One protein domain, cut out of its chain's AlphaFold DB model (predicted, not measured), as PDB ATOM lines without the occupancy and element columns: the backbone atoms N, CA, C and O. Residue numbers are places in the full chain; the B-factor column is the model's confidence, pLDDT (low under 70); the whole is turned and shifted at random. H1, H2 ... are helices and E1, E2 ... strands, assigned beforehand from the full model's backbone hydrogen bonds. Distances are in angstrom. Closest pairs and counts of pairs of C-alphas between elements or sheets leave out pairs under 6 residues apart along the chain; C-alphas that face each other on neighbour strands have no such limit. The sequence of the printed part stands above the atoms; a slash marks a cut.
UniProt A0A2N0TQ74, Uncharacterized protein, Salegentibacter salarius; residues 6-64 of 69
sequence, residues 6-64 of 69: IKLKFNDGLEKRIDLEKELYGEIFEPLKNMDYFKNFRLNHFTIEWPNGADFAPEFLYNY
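AT A GLANCE: This is residues 6 to 64 of the 69 residues of an uncharacterized protein of Salegentibacter salarius (UniProt A0A2N0TQ74). With little regular structure, the model has the antiparallel hairpin E1 E2 at one end and short helices H1 and H2 at the other; a long loop, residues 39 to 57, folds back on itself and leads to H3, which lies over one face of the hairpin. The printed part has 59 residues, 23 in named elements, ordered E1 E2 H1 H2 H3, mixed in class. It is compact, radius of gyration of the C-alphas 11.4 A, spanning 33 by 23 by 18 A.

HOW THE PARTS SIT: E1, residues 6 to 9, and E2, residues 15 to 19, are antiparallel at 159 degrees; N 6 and O 18, 2.9 A apart, are within hydrogen-bond range. H1, residues 30 to 33, and H2, residues 35 to 38, only just touch, with 3 pairs of C-alphas within 8 A, and only at the corner; the closest C-alphas, of Leu 32 and Phe 38, are 4.7 A apart. H3, residues 58 to 63, is near E1, with 5 pairs of C-alphas within 10 A. Every O i to N i+4 pair in H3 is within hydrogen-bond range; H1 and H2 are too short for one.

IN THESE COORDINATES: E1 begins at C-alpha 6 (-38.924, 27.220, -43.890); E2 is 13.5 A long; H3 ends at C-alpha 63 (-47.804, 16.075, -42.774).

THE WHOLE: The printed part has no cut, the link H2 to H3 is long, and no printed residue is under 70 in pLDDT.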
ATOM      1  N   ILE A   6     -40.033  28.030 -43.381       93.62
ATOM      2  CA  ILE A   6     -38.924  27.220 -43.890       93.62
ATOM      3  C   ILE A   6     -39.339  26.603 -45.228       93.62
ATOM      4  O   ILE A   6     -40.448  26.082 -45.373       93.62
ATOM      5  N   LYS A   7     -38.447  26.673 -46.224       93.94
ATOM      6  CA  LYS A   7     -38.597  25.951 -47.491       93.94
ATOM      7  C   LYS A   7     -37.907  24.594 -47.371       93.94
ATOM      8  O   LYS A   7     -36.714  24.545 -47.087       93.94
ATOM      9  N   LEU A   8     -38.645  23.522 -47.635       93.06
ATOM     10  CA  LEU A   8     -38.167  22.144 -47.564       93.06
ATOM     11  C   LEU A   8     -38.319  21.447 -48.908       93.06
ATOM     12  O   LEU A   8     -39.242  21.746 -49.667       93.06
ATOM     13  N   LYS A   9     -37.426  20.491 -49.157       94.19
ATOM     14  CA  LYS A   9     -37.521  19.526 -50.246       94.19
ATOM     15  C   LYS A   9     -37.363  18.124 -49.671       94.19
ATOM     16  O   LYS A   9     -36.365  17.850 -49.008       94.19
ATOM     17  N   PHE A  10     -38.343  17.270 -49.925       93.12
ATOM     18  CA  PHE A  10     -38.357  15.879 -49.492       93.12
ATOM     19  C   PHE A  10     -37.739  14.967 -50.563       93.12
ATOM     20  O   PHE A  10     -37.494  15.376 -51.704       93.12
ATOM     21  N   ASN A  11     -37.426  13.731 -50.176       93.56
ATOM     22  CA  ASN A  11     -36.743  12.753 -51.029       93.56
ATOM     23  C   ASN A  11     -37.613  12.227 -52.185       93.56
ATOM     24  O   ASN A  11     -37.070  11.783 -53.192       93.56
ATOM     25  N   ASP A  12     -38.934  12.313 -52.060       95.31
ATOM     26  CA  ASP A  12     -39.913  12.025 -53.111       95.31
ATOM     27  C   ASP A  12     -40.058  13.170 -54.133       95.31
ATOM     28  O   ASP A  12     -40.793  13.050 -55.112       95.31
ATOM     29  N   GLY A  13     -39.335  14.276 -53.930       95.31
ATOM     30  CA  GLY A  13     -39.372  15.457 -54.786       95.31
ATOM     31  C   GLY A  13     -40.405  16.506 -54.376       95.31
ATOM     32  O   GLY A  13     -40.429  17.570 -54.997       95.31
ATOM     33  N   LEU A  14     -41.207  16.268 -53.332       93.38
ATOM     34  CA  LEU A  14     -42.151  17.250 -52.810       93.38
ATOM     35  C   LEU A  14     -41.406  18.473 -52.258       93.38
ATOM     36  O   LEU A  14     -40.480  18.350 -51.455       93.38
ATOM     37  N   GLU A  15     -41.829  19.675 -52.650       95.06
ATOM     38  CA  GLU A  15     -41.351  20.932 -52.069       95.06
ATOM     39  C   GLU A  15     -42.469  21.593 -51.259       95.06
ATOM     40  O   GLU A  15     -43.586  21.746 -51.750       95.06
ATOM     41  N   LYS A  16     -42.171  22.026 -50.028       92.00
ATOM     42  CA  LYS A  16     -43.137  22.718 -49.156       92.00
ATOM     43  C   LYS A  16     -42.552  24.008 -48.594       92.00
ATOM     44  O   LYS A  16     -41.355  24.099 -48.318       92.00
ATOM     45  N   ARG A  17     -43.415  25.004 -48.385       93.88
ATOM     46  CA  ARG A  17     -43.144  26.177 -47.543       93.88
ATOM     47  C   ARG A  17     -44.007  26.053 -46.299       93.88
ATOM     48  O   ARG A  17     -45.226  26.088 -46.411       93.88
ATOM     49  N   ILE A  18     -43.379  25.873 -45.147       91.94
ATOM     50  CA  ILE A  18     -44.074  25.610 -43.887       91.94
ATOM     51  C   ILE A  18     -43.880  26.799 -42.962       91.94
ATOM     52  O   ILE A  18     -42.738  27.140 -42.668       91.94
ATOM     53  N   ASP A  19     -44.979  27.403 -42.508       92.56
ATOM     54  CA  ASP A  19     -44.962  28.412 -41.451       92.56
ATOM     55  C   ASP A  19     -45.100  27.754 -40.073       92.56
ATOM     56  O   ASP A  19     -46.152  27.214 -39.729       92.56
ATOM     57  N   LEU A  20     -44.024  27.814 -39.291       93.19
ATOM     58  CA  LEU A  20     -43.941  27.219 -37.961       93.19
ATOM     59  C   LEU A  20     -44.416  28.159 -36.848       93.19
ATOM     60  O   LEU A  20     -44.391  27.748 -35.696       93.19
ATOM     61  N   GLU A  21     -44.864  29.393 -37.134       92.50
ATOM     62  CA  GLU A  21     -45.191  30.401 -36.101       92.50
ATOM     63  C   GLU A  21     -46.169  29.864 -35.041       92.50
ATOM     64  O   GLU A  21     -46.016  30.138 -33.851       92.50
ATOM     65  N   LYS A  22     -47.136  29.038 -35.459       91.44
ATOM     66  CA  LYS A  22     -48.148  28.435 -34.576       91.44
ATOM     67  C   LYS A  22     -47.643  27.248 -33.754       91.44
ATOM     68  O   LYS A  22     -48.315  26.867 -32.804       91.44
ATOM     69  N   GLU A  23     -46.486  26.701 -34.101       93.94
ATOM     70  CA  GLU A  23     -45.841  25.595 -33.389       93.94
ATOM     71  C   GLU A  23     -44.794  26.090 -32.384       93.94
ATOM     72  O   GLU A  23     -44.258  25.307 -31.609       93.94
ATOM     73  N   LEU A  24     -44.511  27.400 -32.355       94.31
ATOM     74  CA  LEU A  24     -43.539  27.996 -31.437       94.31
ATOM     75  C   LEU A  24     -44.146  28.270 -30.051       94.31
ATOM     76  O   LEU A  24     -44.192  29.417 -29.597       94.31
ATOM     77  N   TYR A  25     -44.649  27.228 -29.392       93.81
ATOM     78  CA  TYR A  25     -45.200  27.291 -28.037       93.81
ATOM     79  C   TYR A  25     -44.409  26.410 -27.065       93.81
ATOM     80  O   TYR A  25     -43.901  25.356 -27.429       93.81
ATOM     81  N   GLY A  26     -44.336  26.830 -25.801       96.06
ATOM     82  CA  GLY A  26     -43.570  26.136 -24.762       96.06
ATOM     83  C   GLY A  26     -42.123  26.620 -24.651       96.06
ATOM     84  O   GLY A  26     -41.569  27.216 -25.573       96.06
ATOM     85  N   GLU A  27     -41.509  26.369 -23.493       96.25
ATOM     86  CA  GLU A  27     -40.229  26.975 -23.093       96.25
ATOM     87  C   GLU A  27     -39.088  26.697 -24.079       96.25
ATOM     88  O   GLU A  27     -38.295  27.589 -24.376       96.25
ATOM     89  N   ILE A  28     -39.040  25.485 -24.642       97.12
ATOM     90  CA  ILE A  28     -38.010  25.094 -25.611       97.12
ATOM     91  C   ILE A  28     -38.150  25.840 -26.947       97.12
ATOM     92  O   ILE A  28     -37.149  26.081 -27.618       97.12
ATOM     93  N   PHE A  29     -39.362  26.262 -27.321       96.56
ATOM     94  CA  PHE A  29     -39.617  26.940 -28.590       96.56
ATOM     95  C   PHE A  29     -39.672  28.467 -28.488       96.56
ATOM     96  O   PHE A  29     -39.567  29.146 -29.507       96.56
ATOM     97  N   GLU A  30     -39.771  29.036 -27.286       95.56
ATOM     98  CA  GLU A  30     -39.814  30.492 -27.117       95.56
ATOM     99  C   GLU A  30     -38.636  31.249 -27.758       95.56
ATOM    100  O   GLU A  30     -38.877  32.249 -28.445       95.56
ATOM    101  N   PRO A  31     -37.372  30.782 -27.660       96.19
ATOM    102  CA  PRO A  31     -36.252  31.445 -28.329       96.19
ATOM    103  C   PRO A  31     -36.416  31.549 -29.853       96.19
ATOM    104  O   PRO A  31     -35.933  32.503 -30.462       96.19
ATOM    105  N   LEU A  32     -37.147  30.620 -30.481       96.50
ATOM    106  CA  LEU A  32     -37.400  30.612 -31.924       96.50
ATOM    107  C   LEU A  32     -38.353  31.735 -32.372       96.50
ATOM    108  O   LEU A  32     -38.446  32.040 -33.565       96.50
ATOM    109  N   LYS A  33     -39.040  32.413 -31.442       94.12
ATOM    110  CA  LYS A  33     -39.780  33.639 -31.768       94.12
ATOM    111  C   LYS A  33     -38.848  34.789 -32.131       94.12
ATOM    112  O   LYS A  33     -39.283  35.705 -32.826       94.12
ATOM    113  N   ASN A  34     -37.572  34.753 -31.752       94.69
ATOM    114  CA  ASN A  34     -36.584  35.681 -32.285       94.69
ATOM    115  C   ASN A  34     -36.166  35.233 -33.698       94.69
ATOM    116  O   ASN A  34     -35.725  34.106 -33.891       94.69
ATOM    117  N   MET A  35     -36.293  36.113 -34.695       94.06
ATOM    118  CA  MET A  35     -35.995  35.776 -36.094       94.06
ATOM    119  C   MET A  35     -34.508  35.484 -36.342       94.06
ATOM    120  O   MET A  35     -34.178  34.617 -37.151       94.06
ATOM    121  N   ASP A  36     -33.607  36.191 -35.665       95.38
ATOM    122  CA  ASP A  36     -32.170  35.959 -35.809       95.38
ATOM    123  C   ASP A  36     -31.774  34.619 -35.200       95.38
ATOM    124  O   ASP A  36     -30.938  33.920 -35.761       95.38
ATOM    125  N   TYR A  37     -32.447  34.208 -34.124       95.94
ATOM    126  CA  TYR A  37     -32.308  32.868 -33.569       95.94
ATOM    127  C   TYR A  37     -32.934  31.797 -34.474       95.94
ATOM    128  O   TYR A  37     -32.305  30.774 -34.748       95.94
ATOM    129  N   PHE A  38     -34.139  32.054 -34.992       96.38
ATOM    130  CA  PHE A  38     -34.878  31.143 -35.866       96.38
ATOM    131  C   PHE A  38     -34.077  30.746 -37.106       96.38
ATOM    132  O   PHE A  38     -34.127  29.594 -37.508       96.38
ATOM    133  N   LYS A  39     -33.299  31.660 -37.692       95.50
ATOM    134  CA  LYS A  39     -32.474  31.378 -38.878       95.50
ATOM    135  C   LYS A  39     -31.307  30.413 -38.624       95.50
ATOM    136  O   LYS A  39     -30.746  29.913 -39.590       95.50
ATOM    137  N   ASN A  40     -30.950  30.130 -37.368       96.69
ATOM    138  CA  ASN A  40     -29.815  29.265 -37.016       96.69
ATOM    139  C   ASN A  40     -30.168  27.768 -36.977       96.69
ATOM    140  O   ASN A  40     -29.519  27.002 -36.261       96.69
ATOM    141  N   PHE A  41     -31.204  27.343 -37.704       96.81
ATOM    142  CA  PHE A  41     -31.536  25.927 -37.814       96.81
ATOM    143  C   PHE A  41     -30.517  25.184 -38.678       96.81
ATOM    144  O   PHE A  41     -29.907  25.745 -39.591       96.81
ATOM    145  N   ARG A  42     -30.368  23.887 -38.421       96.69
ATOM    146  CA  ARG A  42     -29.558  22.973 -39.228       96.69
ATOM    147  C   ARG A  42     -30.285  21.652 -39.422       96.69
ATOM    148  O   ARG A  42     -31.166  21.304 -38.643       96.69
ATOM    149  N   LEU A  43     -29.893  20.918 -40.453       95.88
ATOM    150  CA  LEU A  43     -30.320  19.537 -40.651       95.88
ATOM    151  C   LEU A  43     -29.325  18.611 -39.940       95.88
ATOM    152  O   LEU A  43     -28.122  18.715 -40.184       95.88
ATOM    153  N   ASN A  44     -29.816  17.725 -39.076       93.19
ATOM    154  CA  ASN A  44     -29.033  16.610 -38.537       93.19
ATOM    155  C   ASN A  44     -29.424  15.299 -39.264       93.19
ATOM    156  O   ASN A  44     -30.092  15.330 -40.296       93.19
ATOM    157  N   HIS A  45     -28.995  14.134 -38.765       91.25
ATOM    158  CA  HIS A  45     -29.312  12.840 -39.394       91.25
ATOM    159  C   HIS A  45     -30.810  12.472 -39.383       91.25
ATOM    160  O   HIS A  45     -31.212  11.572 -40.116       91.25
ATOM    161  N   PHE A  46     -31.619  13.137 -38.558       91.94
ATOM    162  CA  PHE A  46     -32.995  12.759 -38.245       91.94
ATOM    163  C   PHE A  46     -33.999  13.905 -38.409       91.94
ATOM    164  O   PHE A  46     -35.102  13.657 -38.876       91.94
ATOM    165  N   THR A  47     -33.648  15.136 -38.034       96.44
ATOM    166  CA  THR A  47     -34.560  16.269 -37.838       96.44
ATOM    167  C   THR A  47     -33.934  17.601 -38.266       96.44
ATOM    168  O   THR A  47     -32.732  17.706 -38.544       96.44
ATOM    169  N   ILE A  48     -34.766  18.643 -38.340       96.88
ATOM    170  CA  ILE A  48     -34.294  20.033 -38.353       96.88
ATOM    171  C   ILE A  48     -34.193  20.491 -36.906       96.88
ATOM    172  O   ILE A  48     -35.189  20.419 -36.197       96.88
ATOM    173  N   GLU A  49     -33.034  20.995 -36.490       97.81
ATOM    174  CA  GLU A  49     -32.759  21.357 -35.096       97.81
ATOM    175  C   GLU A  49     -32.160  22.764 -34.937       97.81
ATOM    176  O   GLU A  49     -31.474  23.279 -35.826       97.81
ATOM    177  N   TRP A  50     -32.377  23.365 -33.766       97.94
ATOM    178  CA  TRP A  50     -31.810  24.648 -33.338       97.94
ATOM    179  C   TRP A  50     -30.728  24.467 -32.260       97.94
ATOM    180  O   TRP A  50     -30.646  23.415 -31.623       97.94
ATOM    181  N   PRO A  51     -29.882  25.485 -31.993       97.62
ATOM    182  CA  PRO A  51     -28.808  25.390 -30.995       97.62
ATOM    183  C   PRO A  51     -29.263  25.071 -29.561       97.62
ATOM    184  O   PRO A  51     -28.472  24.561 -28.776       97.62
ATOM    185  N   ASN A  52     -30.524  25.340 -29.222       97.00
ATOM    186  CA  ASN A  52     -31.119  25.050 -27.915       97.00
ATOM    187  C   ASN A  52     -31.716  23.639 -27.832       97.00
ATOM    188  O   ASN A  52     -32.308  23.312 -26.810       97.00
ATOM    189  N   GLY A  53     -31.592  22.823 -28.883       96.69
ATOM    190  CA  GLY A  53     -32.116  21.457 -28.918       96.69
ATOM    191  C   GLY A  53     -33.593  21.346 -29.295       96.69
ATOM    192  O   GLY A  53     -34.120  20.242 -29.288       96.69
ATOM    193  N   ALA A  54     -34.261  22.453 -29.636       97.69
ATOM    194  CA  ALA A  54     -35.577  22.391 -30.266       97.69
ATOM    195  C   ALA A  54     -35.448  21.755 -31.652       97.69
ATOM    196  O   ALA A  54     -34.535  22.122 -32.399       97.69
ATOM    197  N   ASP A  55     -36.361  20.858 -32.017       97.75
ATOM    198  CA  ASP A  55     -36.338  20.202 -33.316       97.75
ATOM    199  C   ASP A  55     -37.734  19.904 -33.887       97.75
ATOM    200  O   ASP A  55     -38.751  19.940 -33.194       97.75
ATOM    201  N   PHE A  56     -37.774  19.655 -35.197       97.00
ATOM    202  CA  PHE A  56     -38.955  19.174 -35.909       97.00
ATOM    203  C   PHE A  56     -38.591  17.965 -36.767       97.00
ATOM    204  O   PHE A  56     -37.701  18.028 -37.624       97.00
ATOM    205  N   ALA A  57     -39.322  16.873 -36.557       96.25
ATOM    206  CA  ALA A  57     -39.146  15.634 -37.294       96.25
ATOM    207  C   ALA A  57     -39.698  15.728 -38.735       96.25
ATOM    208  O   ALA A  57     -40.671  16.453 -38.988       96.25
ATOM    209  N   PRO A  58     -39.103  15.016 -39.706       94.81
ATOM    210  CA  PRO A  58     -39.494  15.083 -41.110       94.81
ATOM    211  C   PRO A  58     -40.942  14.645 -41.334       94.81
ATOM    212  O   PRO A  58     -41.624  15.256 -42.149       94.81
ATOM    213  N   GLU A  59     -41.448  13.660 -40.592       94.94
ATOM    214  CA  GLU A  59     -42.839  13.206 -40.658       94.94
ATOM    215  C   GLU A  59     -43.829  14.275 -40.189       94.94
ATOM    216  O   GLU A  59     -44.908  14.416 -40.770       94.94
ATOM    217  N   PHE A  60     -43.456  15.078 -39.188       95.12
ATOM    218  CA  PHE A  60     -44.263  16.210 -38.749       95.12
ATOM    219  C   PHE A  60     -44.331  17.267 -39.855       95.12
ATOM    220  O   PHE A  60     -45.414  17.695 -40.244       95.12
ATOM    221  N   LEU A  61     -43.179  17.631 -40.425       94.56
ATOM    222  CA  LEU A  61     -43.073  18.632 -41.490       94.56
ATOM    223  C   LEU A  61     -43.776  18.174 -42.784       94.56
ATOM    224  O   LEU A  61     -44.479  18.948 -43.442       94.56
ATOM    225  N   TYR A  62     -43.641  16.896 -43.133       93.44
ATOM    226  CA  TYR A  62     -44.281  16.297 -44.300       93.44
ATOM    227  C   TYR A  62     -45.808  16.374 -44.197       93.44
ATOM    228  O   TYR A  62     -46.469  16.829 -45.131       93.44
ATOM    229  N   ASN A  63     -46.362  16.046 -43.027       92.12
ATOM    230  CA  ASN A  63     -47.804  16.075 -42.774       92.12
ATOM    231  C   ASN A  63     -48.340  17.457 -42.358       92.12
ATOM    232  O   ASN A  63     -49.550  17.619 -42.187       92.12
ATOM    233  N   TYR A  64     -47.475  18.464 -42.198       90.50
ATOM    234  CA  TYR A  64     -47.894  19.790 -41.756       90.50
ATOM    235  C   TYR A  64     -48.754  20.485 -42.817       90.50
ATOM    236  O   TYR A  64     -48.246  20.964 -43.834       90.50
TER     237      TYR A  64